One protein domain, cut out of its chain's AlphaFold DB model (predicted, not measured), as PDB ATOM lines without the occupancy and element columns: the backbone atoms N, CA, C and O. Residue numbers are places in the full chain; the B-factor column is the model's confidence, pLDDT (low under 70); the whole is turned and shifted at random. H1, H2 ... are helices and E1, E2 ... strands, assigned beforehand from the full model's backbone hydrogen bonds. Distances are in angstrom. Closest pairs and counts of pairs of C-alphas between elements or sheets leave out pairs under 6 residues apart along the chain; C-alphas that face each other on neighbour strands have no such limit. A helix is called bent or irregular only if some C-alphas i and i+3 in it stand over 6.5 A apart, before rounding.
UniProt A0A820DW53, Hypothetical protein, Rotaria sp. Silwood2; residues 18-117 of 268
ATOM      1  N   ILE A  18     -15.304  42.779 -35.834       96.19
ATOM      2  CA  ILE A  18     -15.557  42.246 -34.501       96.19
ATOM      3  C   ILE A  18     -14.533  42.827 -33.531       96.19
ATOM      4  O   ILE A  18     -13.322  42.750 -33.762       96.19
ATOM      5  N   ILE A  19     -15.019  43.377 -32.423       95.56
ATOM      6  CA  ILE A  19     -14.227  44.072 -31.404       95.56
ATOM      7  C   ILE A  19     -14.688  43.699 -29.991       95.56
ATOM      8  O   ILE A  19     -15.748  43.104 -29.798       95.56
ATOM      9  N   TRP A  20     -13.905  44.089 -28.990       95.62
ATOM     10  CA  TRP A  20     -14.381  44.242 -27.617       95.62
ATOM     11  C   TRP A  20     -14.797  45.696 -27.405       95.62
ATOM     12  O   TRP A  20     -14.020  46.589 -27.719       95.62
ATOM     13  N   ALA A  21     -15.979  45.939 -26.849       93.81
ATOM     14  CA  ALA A  21     -16.481  47.281 -26.568       93.81
ATOM     15  C   ALA A  21     -17.054  47.371 -25.159       93.81
ATOM     16  O   ALA A  21     -17.637  46.407 -24.657       93.81
ATOM     17  N   ARG A  22     -16.916  48.530 -24.522       90.44
ATOM     18  CA  ARG A  22     -17.471  48.743 -23.186       90.44
ATOM     19  C   ARG A  22     -18.989  48.956 -23.230       90.44
ATOM     20  O   ARG A  22     -19.501  49.760 -24.009       90.44
ATOM     21  N   ARG A  23     -19.734  48.243 -22.381       86.75
ATOM     22  CA  ARG A  23     -21.192  48.401 -22.230       86.75
ATOM     23  C   ARG A  23     -21.545  49.453 -21.180       86.75
ATOM     24  O   ARG A  23     -20.944  49.489 -20.113       86.75
ATOM     25  N   ASN A  24     -22.607  50.223 -21.436       76.25
ATOM     26  CA  ASN A  24     -23.145  51.207 -20.481       76.25
ATOM     27  C   ASN A  24     -23.629  50.576 -19.173       76.25
ATOM     28  O   ASN A  24     -23.470  51.159 -18.108       76.25
ATOM     29  N   HIS A  25     -24.270  49.409 -19.262       74.62
ATOM     30  CA  HIS A  25     -25.027  48.851 -18.142       74.62
ATOM     31  C   HIS A  25     -24.135  48.380 -16.988       74.62
ATOM     32  O   HIS A  25     -24.488  48.560 -15.829       74.62
ATOM     33  N   ASP A  26     -22.994  47.763 -17.296       79.00
ATOM     34  CA  ASP A  26     -22.089  47.188 -16.294       79.00
ATOM     35  C   ASP A  26     -20.656  47.735 -16.384       79.00
ATOM     36  O   ASP A  26     -19.811  47.401 -15.557       79.00
ATOM     37  N   GLY A  27     -20.367  48.601 -17.363       82.88
ATOM     38  CA  GLY A  27     -19.045  49.189 -17.549       82.88
ATOM     39  C   GLY A  27     -17.971  48.168 -17.924       82.88
ATOM     40  O   GLY A  27     -16.788  48.489 -17.803       82.88
ATOM     41  N   THR A  28     -18.350  46.967 -18.361       88.94
ATOM     42  CA  THR A  28     -17.425  45.893 -18.741       88.94
ATOM     43  C   THR A  28     -17.308  45.770 -20.258       88.94
ATOM     44  O   THR A  28     -18.157  46.268 -21.003       88.94
ATOM     45  N   TYR A  29     -16.258  45.096 -20.732       93.00
ATOM     46  CA  TYR A  29     -16.101  44.815 -22.156       93.00
ATOM     47  C   TYR A  29     -16.927  43.610 -22.581       93.00
ATOM     48  O   TYR A  29     -16.885  42.555 -21.958       93.00
ATOM     49  N   TRP A  30     -17.625  43.748 -23.696       95.12
ATOM     50  CA  TRP A  30     -18.363  42.675 -24.340       95.12
ATOM     51  C   TRP A  30     -17.988  42.600 -25.813       95.12
ATOM     52  O   TRP A  30     -17.630  43.622 -26.406       95.12
ATOM     53  N   PRO A  31     -18.042  41.405 -26.417       96.38
ATOM     54  CA  PRO A  31     -17.776  41.284 -27.832       96.38
ATOM     55  C   PRO A  31     -18.948  41.865 -28.627       96.38
ATOM     56  O   PRO A  31     -20.118  41.657 -28.287       96.38
ATOM     57  N   GLY A  32     -18.636  42.574 -29.705       96.00
ATOM     58  CA  GLY A  32     -19.634  43.174 -30.580       96.00
ATOM     59  C   GLY A  32     -19.099  43.449 -31.976       96.00
ATOM     60  O   GLY A  32     -17.918  43.240 -32.261       96.00
ATOM     61  N   ARG A  33     -19.992  43.911 -32.844       96.12
ATOM     62  CA  ARG A  33     -19.725  44.268 -34.233       96.12
ATOM     63  C   ARG A  33     -19.931  45.759 -34.447       96.12
ATOM     64  O   ARG A  33     -20.936  46.316 -34.009       96.12
ATOM     65  N   ILE A  34     -19.020  46.393 -35.176       95.00
ATOM     66  CA  ILE A  34     -19.178  47.796 -35.570       95.00
ATOM     67  C   ILE A  34     -20.263  47.903 -36.644       95.00
ATOM     68  O   ILE A  34     -20.128  47.345 -37.729       95.00
ATOM     69  N   LEU A  35     -21.320  48.658 -36.363       94.38
ATOM     70  CA  LEU A  35     -22.372  48.992 -37.325       94.38
ATOM     71  C   LEU A  35     -22.115  50.323 -38.033       94.38
ATOM     72  O   LEU A  35     -22.488  50.493 -39.191       94.38
ATOM     73  N   SER A  36     -21.522  51.286 -37.329       92.19
ATOM     74  CA  SER A  36     -21.272  52.629 -37.851       92.19
ATOM     75  C   SER A  36     -20.104  53.291 -37.130       92.19
ATOM     76  O   SER A  36     -19.808  52.960 -35.982       92.19
ATOM     77  N   ILE A  37     -19.463  54.240 -37.808       91.25
ATOM     78  CA  ILE A  37     -18.342  55.028 -37.300       91.25
ATOM     79  C   ILE A  37     -18.690  56.500 -37.489       91.25
ATOM     80  O   ILE A  37     -19.138  56.909 -38.560       91.25
ATOM     81  N   SER A  38     -18.472  57.295 -36.450       84.94
ATOM     82  CA  SER A  38     -18.705  58.734 -36.454       84.94
ATOM     83  C   SER A  38     -17.436  59.467 -36.039       84.94
ATOM     84  O   SER A  38     -16.741  59.075 -35.106       84.94
ATOM     85  N   ASN A  39     -17.134  60.563 -36.731       81.06
ATOM     86  CA  ASN A  39     -16.072  61.500 -36.356       81.06
ATOM     87  C   ASN A  39     -16.510  62.490 -35.265       81.06
ATOM     88  O   ASN A  39     -15.679  63.222 -34.736       81.06
ATOM     89  N   ASN A  40     -17.799  62.514 -34.929       77.31
ATOM     90  CA  ASN A  40     -18.283  63.175 -33.730       77.31
ATOM     91  C   ASN A  40     -18.102  62.225 -32.549       77.31
ATOM     92  O   ASN A  40     -18.492  61.056 -32.638       77.31
ATOM     93  N   VAL A  41     -17.556  62.732 -31.445       68.69
ATOM     94  CA  VAL A  41     -17.460  61.984 -30.190       68.69
ATOM     95  C   VAL A  41     -18.869  61.809 -29.636       68.69
ATOM     96  O   VAL A  41     -19.454  62.731 -29.074       68.69
ATOM     97  N   ILE A  42     -19.423  60.621 -29.840       67.12
ATOM     98  CA  ILE A  42     -20.679  60.181 -29.250       67.12
ATOM     99  C   ILE A  42     -20.291  59.011 -28.354       67.12
ATOM    100  O   ILE A  42     -20.062  57.906 -28.835       67.12
ATOM    101  N   ASP A  43     -20.146  59.263 -27.059       66.38
ATOM    102  CA  ASP A  43     -19.979  58.202 -26.073       66.38
ATOM    103  C   ASP A  43     -21.076  58.336 -25.029       66.38
ATOM    104  O   ASP A  43     -21.263  59.388 -24.420       66.38
ATOM    105  N   THR A  44     -21.829  57.259 -24.857       65.88
ATOM    106  CA  THR A  44     -22.889  57.191 -23.848       65.88
ATOM    107  C   THR A  44     -22.420  56.495 -22.566       65.88
ATOM    108  O   THR A  44     -23.161  56.476 -21.584       65.88
ATOM    109  N   VAL A  45     -21.185  55.967 -22.557       59.88
ATOM    110  CA  VAL A  45     -20.538  55.304 -21.417       59.88
ATOM    111  C   VAL A  45     -19.670  56.285 -20.618       59.88
ATOM    112  O   VAL A  45     -19.647  56.232 -19.386       59.88
ATOM    113  N   SER A  46     -18.892  57.149 -21.284       56.97
ATOM    114  CA  SER A  46     -17.865  57.940 -20.596       56.97
ATOM    115  C   SER A  46     -18.444  59.116 -19.809       56.97
ATOM    116  O   SER A  46     -18.997  60.057 -20.371       56.97
ATOM    117  N   THR A  47     -18.180  59.135 -18.504       48.53
ATOM    118  CA  THR A  47     -18.286  60.334 -17.649       48.53
ATOM    119  C   THR A  47     -17.067  61.257 -17.759       48.53
ATOM    120  O   THR A  47     -16.998  62.288 -17.091       48.53
ATOM    121  N   HIS A  48     -16.072  60.885 -18.565       45.53
ATOM    122  CA  HIS A  48     -14.821  61.620 -18.678       45.53
ATOM    123  C   HIS A  48     -14.901  62.618 -19.835       45.53
ATOM    124  O   HIS A  48     -14.709  62.268 -20.991       45.53
ATOM    125  N   ASN A  49     -15.117  63.890 -19.486       45.62
ATOM    126  CA  ASN A  49     -15.089  65.073 -20.365       45.62
ATOM    127  C   ASN A  49     -13.727  65.349 -21.045       45.62
ATOM    128  O   ASN A  49     -13.479  66.452 -21.525       45.62
ATOM    129  N   TYR A  50     -12.817  64.384 -21.059       47.12
ATOM    130  CA  TYR A  50     -11.481  64.530 -21.608       47.12
ATOM    131  C   TYR A  50     -11.357  63.589 -22.793       47.12
ATOM    132  O   TYR A  50     -11.128  62.405 -22.589       47.12
ATOM    133  N   LEU A  51     -11.564  64.138 -23.994       50.62
ATOM    134  CA  LEU A  51     -10.906  63.824 -25.274       50.62
ATOM    135  C   LEU A  51     -11.787  64.380 -26.412       50.62
ATOM    136  O   LEU A  51     -12.389  63.639 -27.186       50.62
ATOM    137  N   GLN A  52     -11.888  65.715 -26.484       49.19
ATOM    138  CA  GLN A  52     -12.566  66.423 -27.583       49.19
ATOM    139  C   GLN A  52     -11.750  66.468 -28.882       49.19
ATOM    140  O   GLN A  52     -12.279  66.882 -29.910       49.19
ATOM    141  N   ASP A  53     -10.508  65.991 -28.882       52.06
ATOM    142  CA  ASP A  53      -9.661  66.056 -30.065       52.06
ATOM    143  C   ASP A  53      -9.544  64.673 -30.720       52.06
ATOM    144  O   ASP A  53      -8.807  63.805 -30.268       52.06
ATOM    145  N   GLN A  54     -10.280  64.502 -31.825       54.88
ATOM    146  CA  GLN A  54     -10.088  63.455 -32.844       54.88
ATOM    147  C   GLN A  54     -10.418  62.002 -32.455       54.88
ATOM    148  O   GLN A  54      -9.917  61.068 -33.081       54.88
ATOM    149  N   SER A  55     -11.303  61.782 -31.485       67.88
ATOM    150  CA  SER A  55     -11.768  60.427 -31.167       67.88
ATOM    151  C   SER A  55     -12.913  60.021 -32.103       67.88
ATOM    152  O   SER A  55     -13.979  60.637 -32.087       67.88
ATOM    153  N   TRP A  56     -12.727  58.978 -32.915       82.25
ATOM    154  CA  TRP A  56     -13.860  58.323 -33.572       82.25
ATOM    155  C   TRP A  56     -14.734  57.639 -32.521       82.25
ATOM    156  O   TRP A  56     -14.220  57.011 -31.598       82.25
ATOM    157  N   SER A  57     -16.050  57.741 -32.679       87.50
ATOM    158  CA  SER A  57     -17.010  56.924 -31.941       87.50
ATOM    159  C   SER A  57     -17.569  55.824 -32.826       87.50
ATOM    160  O   SER A  57     -17.637  55.953 -34.053       87.50
ATOM    161  N   TYR A  58     -17.971  54.733 -32.188       90.44
ATOM    162  CA  TYR A  58     -18.387  53.516 -32.862       90.44
ATOM    163  C   TYR A  58     -19.747  53.082 -32.331       90.44
ATOM    164  O   TYR A  58     -19.933  52.945 -31.122       90.44
ATOM    165  N   LEU A  59     -20.697  52.861 -33.239       93.19
ATOM    166  CA  LEU A  59     -21.966  52.224 -32.919       93.19
ATOM    167  C   LEU A  59     -21.762  50.719 -32.968       93.19
ATOM    168  O   LEU A  59     -21.508  50.168 -34.039       93.19
ATOM    169  N   ILE A  60     -21.882  50.067 -31.822       94.88
ATOM    170  CA  ILE A  60     -21.602  48.645 -31.657       94.88
ATOM    171  C   ILE A  60     -22.898  47.889 -31.435       94.88
ATOM    172  O   ILE A  60     -23.664  48.269 -30.557       94.88
ATOM    173  N   GLU A  61     -23.118  46.812 -32.179       95.38
ATOM    174  CA  GLU A  61     -24.100  45.773 -31.860       95.38
ATOM    175  C   GLU A  61     -23.411  44.675 -31.055       95.38
ATOM    176  O   GLU A  61     -22.452  44.061 -31.527       95.38
ATOM    177  N   PHE A  62     -23.860  44.437 -29.825       95.00
ATOM    178  CA  PHE A  62     -23.288  43.376 -29.002       95.00
ATOM    179  C   PHE A  62     -23.825  42.009 -29.416       95.00
ATOM    180  O   PHE A  62     -24.983  41.865 -29.798       95.00
ATOM    181  N   PHE A  63     -22.991  40.979 -29.303       93.50
ATOM    182  CA  PHE A  63     -23.481  39.612 -29.447       93.50
ATOM    183  C   PHE A  63     -24.383  39.236 -28.261       93.50
ATOM    184  O   PHE A  63     -24.232  39.771 -27.159       93.50
ATOM    185  N   GLU A  64     -25.313  38.303 -28.488       86.44
ATOM    186  CA  GLU A  64     -26.350  37.818 -27.554       86.44
ATOM    187  C   GLU A  64     -27.462  38.806 -27.168       86.44
ATOM    188  O   GLU A  64     -28.626  38.422 -27.042       86.44
ATOM    189  N   TYR A  65     -27.138  40.083 -27.003       72.50
ATOM    190  CA  TYR A  65     -28.118  41.122 -26.733       72.50
ATOM    191  C   TYR A  65     -28.221  41.966 -27.986       72.50
ATOM    192  O   TYR A  65     -27.251  42.636 -28.307       72.50
ATOM    193  N   ASN A  66     -29.380  41.993 -28.650       76.19
ATOM    194  CA  ASN A  66     -29.698  42.938 -29.737       76.19
ATOM    195  C   ASN A  66     -29.753  44.394 -29.208       76.19
ATOM    196  O   ASN A  66     -30.749  45.102 -29.340       76.19
ATOM    197  N   GLN A  67     -28.710  44.800 -28.498       87.75
ATOM    198  CA  GLN A  67     -28.467  46.075 -27.872       87.75
ATOM    199  C   GLN A  67     -27.353  46.731 -28.661       87.75
ATOM    200  O   GLN A  67     -26.305  46.132 -28.913       87.75
ATOM    201  N   THR A  68     -27.588  47.988 -29.001       92.19
ATOM    202  CA  THR A  68     -26.598  48.814 -29.667       92.19
ATOM    203  C   THR A  68     -26.119  49.911 -28.739       92.19
ATOM    204  O   THR A  68     -26.927  50.487 -28.010       92.19
ATOM    205  N   ASN A  69     -24.830  50.228 -28.791       90.44
ATOM    206  CA  ASN A  69     -24.260  51.307 -27.998       90.44
ATOM    207  C   ASN A  69     -23.253  52.138 -28.787       90.44
ATOM    208  O   ASN A  69     -22.435  51.573 -29.506       90.44
ATOM    209  N   TRP A  70     -23.277  53.456 -28.601       90.12
ATOM    210  CA  TRP A  70     -22.190  54.324 -29.048       90.12
ATOM    211  C   TRP A  70     -21.108  54.381 -27.972       90.12
ATOM    212  O   TRP A  70     -21.405  54.719 -26.821       90.12
ATOM    213  N   THR A  71     -19.870  54.062 -28.348       88.38
ATOM    214  CA  THR A  71     -18.709  54.168 -27.463       88.38
ATOM    215  C   THR A  71     -17.431  54.504 -28.228       88.38
ATOM    216  O   THR A  71     -17.307  54.219 -29.420       88.38
ATOM    217  N   ILE A  72     -16.474  55.114 -27.532       87.81
ATOM    218  CA  ILE A  72     -15.086  55.275 -27.992       87.81
ATOM    219  C   ILE A  72     -14.159  54.207 -27.389       87.81
ATOM    220  O   ILE A  72     -13.017  54.066 -27.816       87.81
ATOM    221  N   ASP A  73     -14.641  53.466 -26.387       89.44
ATOM    222  CA  ASP A  73     -13.850  52.538 -25.587       89.44
ATOM    223  C   ASP A  73     -13.923  51.123 -26.174       89.44
ATOM    224  O   ASP A  73     -14.771  50.295 -25.807       89.44
ATOM    225  N   ILE A  74     -13.048  50.885 -27.153       91.38
ATOM    226  CA  ILE A  74     -12.992  49.651 -27.930       91.38
ATOM    227  C   ILE A  74     -11.578  49.070 -28.001       91.38
ATOM    228  O   ILE A  74     -10.581  49.790 -27.957       91.38
ATOM    229  N   LEU A  75     -11.491  47.747 -28.143       92.75
ATOM    230  CA  LEU A  75     -10.241  47.001 -28.267       92.75
ATOM    231  C   LEU A  75     -10.338  45.954 -29.392       92.75
ATOM    232  O   LEU A  75     -11.403  45.363 -29.595       92.75
ATOM    233  N   PRO A  76      -9.232  45.645 -30.096       93.94
ATOM    234  CA  PRO A  76      -9.223  44.623 -31.138       93.94
ATOM    235  C   PRO A  76      -9.611  43.244 -30.606       93.94
ATOM    236  O   PRO A  76      -8.997  42.735 -29.666       93.94
ATOM    237  N   TYR A  77     -10.594  42.596 -31.238       94.94
ATOM    238  CA  TYR A  77     -11.122  41.328 -30.730       94.94
ATOM    239  C   TYR A  77     -10.052  40.239 -30.630       94.94
ATOM    240  O   TYR A  77      -9.800  39.720 -29.543       94.94
ATOM    241  N   ARG A  78      -9.374  39.941 -31.751       91.81
ATOM    242  CA  ARG A  78      -8.407  38.832 -31.866       91.81
ATOM    243  C   ARG A  78      -7.228  38.961 -30.901       91.81
ATOM    244  O   ARG A  78      -6.818  37.969 -30.312       91.81
ATOM    245  N   GLN A  79      -6.699  40.172 -30.727       92.12
ATOM    246  CA  GLN A  79      -5.514  40.417 -29.897       92.12
ATOM    247  C   GLN A  79      -5.802  40.221 -28.403       92.12
ATOM    248  O   GLN A  79      -4.935  39.768 -27.661       92.12
ATOM    249  N   TYR A  80      -7.027  40.528 -27.970       91.06
ATOM    250  CA  TYR A  80      -7.425  40.486 -26.562       91.06
ATOM    251  C   TYR A  80      -8.355  39.317 -26.221       91.06
ATOM    252  O   TYR A  80      -8.794  39.206 -25.077       91.06
ATOM    253  N   ARG A  81      -8.641  38.423 -27.177       93.25
ATOM    254  CA  ARG A  81      -9.653  37.362 -27.053       93.25
ATOM    255  C   ARG A  81      -9.458  36.494 -25.811       93.25
ATOM    256  O   ARG A  81     -10.374  36.364 -24.998       93.25
ATOM    257  N   ASP A  82      -8.272  35.917 -25.632       91.56
ATOM    258  CA  ASP A  82      -8.006  34.999 -24.513       91.56
ATOM    259  C   ASP A  82      -7.915  35.726 -23.167       91.56
ATOM    260  O   ASP A  82      -8.395  35.225 -22.149       91.56
ATOM    261  N   TYR A  83      -7.348  36.934 -23.161       91.75
ATOM    262  CA  TYR A  83      -7.263  37.765 -21.962       91.75
ATOM    263  C   TYR A  83      -8.658  38.170 -21.465       91.75
ATOM    264  O   TYR A  83      -8.981  37.971 -20.293       91.75
ATOM    265  N   MET A  84      -9.498  38.706 -22.355       90.88
ATOM    266  CA  MET A  84     -10.830  39.198 -22.006       90.88
ATOM    267  C   MET A  84     -11.767  38.066 -21.619       90.88
ATOM    268  O   MET A  84     -12.385  38.131 -20.558       90.88
ATOM    269  N   SER A  85     -11.827  36.997 -22.421       89.50
ATOM    270  CA  SER A  85     -12.683  35.849 -22.110       89.50
ATOM    271  C   SER A  85     -12.344  35.255 -20.745       89.50
ATOM    272  O   SER A  85     -13.251  35.029 -19.950       89.50
ATOM    273  N   LYS A  86     -11.062  35.082 -20.404       88.81
ATOM    274  CA  LYS A  86     -10.664  34.532 -19.104       88.81
ATOM    275  C   LYS A  86     -10.987  35.472 -17.941       88.81
ATOM    276  O   LYS A  86     -11.606  35.039 -16.971       88.81
ATOM    277  N   ASN A  87     -10.586  36.740 -18.025       85.94
ATOM    278  CA  ASN A  87     -10.741  37.680 -16.911       85.94
ATOM    279  C   ASN A  87     -12.202  38.043 -16.644       85.94
ATOM    280  O   ASN A  87     -12.624  38.096 -15.491       85.94
ATOM    281  N   LEU A  88     -12.995  38.252 -17.694       84.94
ATOM    282  CA  LEU A  88     -14.400  38.618 -17.533       84.94
ATOM    283  C   LEU A  88     -15.263  37.415 -17.153       84.94
ATOM    284  O   LEU A  88     -16.207  37.552 -16.384       84.94
ATOM    285  N   THR A  89     -14.891  36.202 -17.570       81.31
ATOM    286  CA  THR A  89     -15.547  34.985 -17.063       81.31
ATOM    287  C   THR A  89     -15.376  34.832 -15.549       81.31
ATOM    288  O   THR A  89     -16.309  34.384 -14.881       81.31
ATOM    289  N   LEU A  90     -14.212  35.208 -15.004       79.19
ATOM    290  CA  LEU A  90     -13.984  35.257 -13.554       79.19
ATOM    291  C   LEU A  90     -14.800  36.378 -12.897       79.19
ATOM    292  O   LEU A  90     -15.392  36.164 -11.845       79.19
ATOM    293  N   HIS A  91     -14.903  37.546 -13.542       84.25
ATOM    294  CA  HIS A  91     -15.738  38.648 -13.055       84.25
ATOM    295  C   HIS A  91     -17.209  38.230 -12.860       84.25
ATOM    296  O   HIS A  91     -17.842  38.624 -11.883       84.25
ATOM    297  N   TYR A  92     -17.733  37.366 -13.737       86.62
ATOM    298  CA  TYR A  92     -19.106  36.860 -13.661       86.62
ATOM    299  C   TYR A  92     -19.268  35.542 -12.893       86.62
ATOM    300  O   TYR A  92     -20.325  34.917 -12.973       86.62
ATOM    301  N   GLU A  93     -18.264  35.082 -12.144       86.19
ATOM    302  CA  GLU A  93     -18.328  33.786 -11.456       86.19
ATOM    303  C   GLU A  93     -19.506  33.685 -10.474       86.19
ATOM    304  O   GLU A  93     -20.203  32.670 -10.451       86.19
ATOM    305  N   SER A  94     -19.802  34.776  -9.765       90.12
ATOM    306  CA  SER A  94     -20.947  34.887  -8.851       90.12
ATOM    307  C   SER A  94     -22.292  35.134  -9.553       90.12
ATOM    308  O   SER A  94     -23.324  35.187  -8.888       90.12
ATOM    309  N   TYR A  95     -22.308  35.280 -10.886       90.50
ATOM    310  CA  TYR A  95     -23.490  35.632 -11.683       90.50
ATOM    311  C   TYR A  95     -23.697  34.638 -12.842       90.50
ATOM    312  O   TYR A  95     -23.445  34.973 -14.003       90.50
ATOM    313  N   PRO A  96     -24.193  33.411 -12.574       88.56
ATOM    314  CA  PRO A  96     -24.201  32.317 -13.551       88.56
ATOM    315  C   PRO A  96     -24.950  32.622 -14.853       88.56
ATOM    316  O   PRO A  96     -24.510  32.212 -15.925       88.56
ATOM    317  N   GLN A  97     -26.064  33.358 -14.772       91.62
ATOM    318  CA  GLN A  97     -26.848  33.741 -15.950       91.62
ATOM    319  C   GLN A  97     -26.064  34.693 -16.861       91.62
ATOM    320  O   GLN A  97     -25.943  34.436 -18.057       91.62
ATOM    321  N   ILE A  98     -25.461  35.735 -16.282       90.19
ATOM    322  CA  ILE A  98     -24.655  36.715 -17.023       90.19
ATOM    323  C   ILE A  98     -23.404  36.040 -17.592       90.19
ATOM    324  O   ILE A  98     -23.072  36.243 -18.755       90.19
ATOM    325  N   LYS A  99     -22.756  35.166 -16.812       92.06
ATOM    326  CA  LYS A  99     -21.613  34.361 -17.262       92.06
ATOM    327  C   LYS A  99     -21.957  33.523 -18.489       92.06
ATOM    328  O   LYS A  99     -21.186  33.492 -19.442       92.06
ATOM    329  N   TYR A 100     -23.108  32.851 -18.479       91.94
ATOM    330  CA  TYR A 100     -23.558  32.052 -19.615       91.94
ATOM    331  C   TYR A 100     -23.797  32.917 -20.860       91.94
ATOM    332  O   TYR A 100     -23.308  32.587 -21.937       91.94
ATOM    333  N   GLN A 101     -24.487  34.049 -20.701       92.38
ATOM    334  CA  GLN A 101     -24.753  34.993 -21.791       92.38
ATOM    335  C   GLN A 101     -23.455  35.570 -22.370       92.38
ATOM    336  O   GLN A 101     -23.292  35.631 -23.585       92.38
ATOM    337  N   PHE A 102     -22.495  35.912 -21.507       93.38
ATOM    338  CA  PHE A 102     -21.166  36.363 -21.909       93.38
ATOM    339  C   PHE A 102     -20.427  35.299 -22.728       93.38
ATOM    340  O   PHE A 102     -19.933  35.587 -23.814       93.38
ATOM    341  N   LEU A 103     -20.393  34.051 -22.255       93.88
ATOM    342  CA  LEU A 103     -19.753  32.957 -22.988       93.88
ATOM    343  C   LEU A 103     -20.438  32.683 -24.335       93.88
ATOM    344  O   LEU A 103     -19.751  32.422 -25.322       93.88
ATOM    345  N   ASN A 104     -21.770  32.783 -24.406       94.81
ATOM    346  CA  ASN A 104     -22.498  32.650 -25.667       94.81
ATOM    347  C   ASN A 104     -22.137  33.779 -26.647       94.81
ATOM    348  O   ASN A 104     -21.847  33.516 -27.813       94.81
ATOM    349  N   ALA A 105     -22.059  35.019 -26.157       94.94
ATOM    350  CA  ALA A 105     -21.626  36.169 -26.944       94.94
ATOM    351  C   ALA A 105     -20.199  35.985 -27.495       94.94
ATOM    352  O   ALA A 105     -19.946  36.262 -28.666       94.94
ATOM    353  N   VAL A 106     -19.274  35.451 -26.686       95.62
ATOM    354  CA  VAL A 106     -17.907  35.121 -27.132       95.62
ATOM    355  C   VAL A 106     -17.919  34.050 -28.221       95.62
ATOM    356  O   VAL A 106     -17.253  34.225 -29.235       95.62
ATOM    357  N   ASN A 107     -18.708  32.986 -28.064       94.69
ATOM    358  CA  ASN A 107     -18.805  31.926 -29.071       94.69
ATOM    359  C   ASN A 107     -19.382  32.435 -30.404       94.69
ATOM    360  O   ASN A 107     -18.901  32.052 -31.472       94.69
ATOM    361  N   GLN A 108     -20.393  33.308 -30.362       94.88
ATOM    362  CA  GLN A 108     -20.953  33.943 -31.562       94.88
ATOM    363  C   GLN A 108     -19.922  34.840 -32.254       94.88
ATOM    364  O   GLN A 108     -19.795  34.799 -33.478       94.88
ATOM    365  N   ALA A 109     -19.151  35.599 -31.474       95.44
ATOM    366  CA  ALA A 109     -18.074  36.436 -31.984       95.44
ATOM    367  C   ALA A 109     -16.942  35.608 -32.617       95.44
ATOM    368  O   ALA A 109     -16.500  35.937 -33.717       95.44
ATOM    369  N   ASP A 110     -16.531  34.501 -31.989       94.81
ATOM    370  CA  ASP A 110     -15.556  33.558 -32.551       94.81
ATOM    371  C   ASP A 110     -16.065  32.980 -33.888       94.81
ATOM    372  O   ASP A 110     -15.326  32.934 -34.874       94.81
ATOM    373  N   TYR A 111     -17.343  32.587 -33.957       93.75
ATOM    374  CA  TYR A 111     -17.960  32.081 -35.187       93.75
ATOM    375  C   TYR A 111     -18.000  33.138 -36.299       93.75
ATOM    376  O   TYR A 111     -17.606  32.854 -37.432       93.75
ATOM    377  N   ALA A 112     -18.440  34.362 -35.996       91.44
ATOM    378  CA  ALA A 112     -18.476  35.462 -36.960       91.44
ATOM    379  C   ALA A 112     -17.070  35.805 -37.475       91.44
ATOM    380  O   ALA A 112     -16.838  35.868 -38.683       91.44
ATOM    381  N   ASN A 113     -16.102  35.919 -36.565       89.12
ATOM    382  CA  ASN A 113     -14.723  36.265 -36.886       89.12
ATOM    383  C   ASN A 113     -14.017  35.217 -37.770       89.12
ATOM    384  O   ASN A 113     -13.143  35.579 -38.560       89.12
ATOM    385  N   ASN A 114     -14.382  33.938 -37.640       86.38
ATOM    386  CA  ASN A 114     -13.828  32.852 -38.452       86.38
ATOM    387  C   ASN A 114     -14.493  32.732 -39.835       86.38
ATOM    388  O   ASN A 114     -13.852  32.261 -40.773       86.38
ATOM    389  N   ASN A 115     -15.748  33.170 -39.981       75.12
ATOM    390  CA  ASN A 115     -16.495  33.070 -41.240       75.12
ATOM    391  C   ASN A 115     -16.367  34.301 -42.145       75.12
ATOM    392  O   ASN A 115     -16.584  34.190 -43.350       75.12
ATOM    393  N   GLU A 116     -16.005  35.461 -41.602       60.53
ATOM    394  CA  GLU A 116     -15.960  36.712 -42.374       60.53
ATOM    395  C   GLU A 116     -14.639  36.979 -43.087       60.53
ATOM    396  O   GLU A 116     -14.566  37.892 -43.901       60.53
ATOM    397  N   ASN A 117     -13.605  36.172 -42.843       44.19
ATOM    398  CA  ASN A 117     -12.384  36.201 -43.641       44.19
ATOM    399  C   ASN A 117     -11.505  34.977 -43.346       44.19
ATOM    400  O   ASN A 117     -10.835  34.956 -42.306       44.19
TER     401      ASN A 117
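This is residues 18 to 117 of the 268 residues of the protein "Hypothetical protein" of Rotaria sp. Silwood2 (UniProt A0A820DW53). A strongly twisted sheet of five strands folds back on itself at E2, so that E4 and E3 face E1 and E5, and a helical hairpin, H1 and H2 side by side, covers E2 and E1 toward one end. The long loop of residues 39 to 56 makes the opposite end. The printed part has 100 residues, with five named strands and then two named helices along the chain, in the order E1 E2 E3 E4 E5 H1 H2; the sheet runs E4 E3 E2 E1 E5, antiparallel throughout. The class is mixed, helices and strands, and the whole is compact, with a radius of gyration of the C-alphas of 13.5 A and spans of 38 by 34 by 24 A.

Find C-alpha 18 at (-15.557, 42.246, -34.501); from there E1 runs over residues 18 to 22, 13.2 A. E2 follows at residues 29 to 38, 20.1 A, and bends by 85 degrees at residue 32. Look next for E3 at residues 57 to 62, 15.2 A, E4 at 68 to 71 and E5 at 74 to 76. H1, residues 77 to 91, begins at C-alpha 77 at (-11.122, 41.328, -30.730) and spans 18.5 A; it is irregular, with C-alphas 79 and 82 8.0 A apart. H2, residues 96 to 115, spans 28.8 A and ends at C-alpha 115 at (-16.495, 33.070, -41.240).

Start with the meander E1 E2 E3 E4, each strand the antiparallel neighbour of the one before. In the hairpin E1 and E2, N 21 and O 30 are 2.9 A apart, within hydrogen-bond range; so are N 35 and O 59 at 2.8 A in the hairpin E2 and E3, and N 60 and O 69 at 2.8 A in the hairpin E3 and E4. E4 runs on into E5 across a break of 2 residues, at 95 degrees. E5 is antiparallel to E1, with N 20 and O 75 2.9 A apart. In this folded sheet, one sheet bent into two leaves that face each other, E2 is the hinge. H1 is on the sheet at a height of 8.6 A, over E1 and only just over E2, where 3 of its C-alphas fall; the closest C-alphas of H1 and E1 are those of Tyr 77 and Ile 19, 4.2 A. H2 is on it at 9.1 A, over E2; their closest C-alphas are those of Val 106 and Pro 31, 6.2 A. H1, with residues 85 to 89 alone, touches H2, at a shallow tilt of 11 degrees, opposite ways; Thr 89 and Lys 99 have the closest C-alphas, 6.1 A. Every O i to N i+4 pair is within hydrogen-bond range in H2, and 9 of 11 in H1.

The C-alphas farthest apart are those of Asp 53 and Pro 96, 40.3 A. The printed part has no cut. The link E2 to E3, 18 residues, is long. The model's mean pLDDT over the printed part is 84.0; residues 41 to 55 and 116 to 117 are under 70.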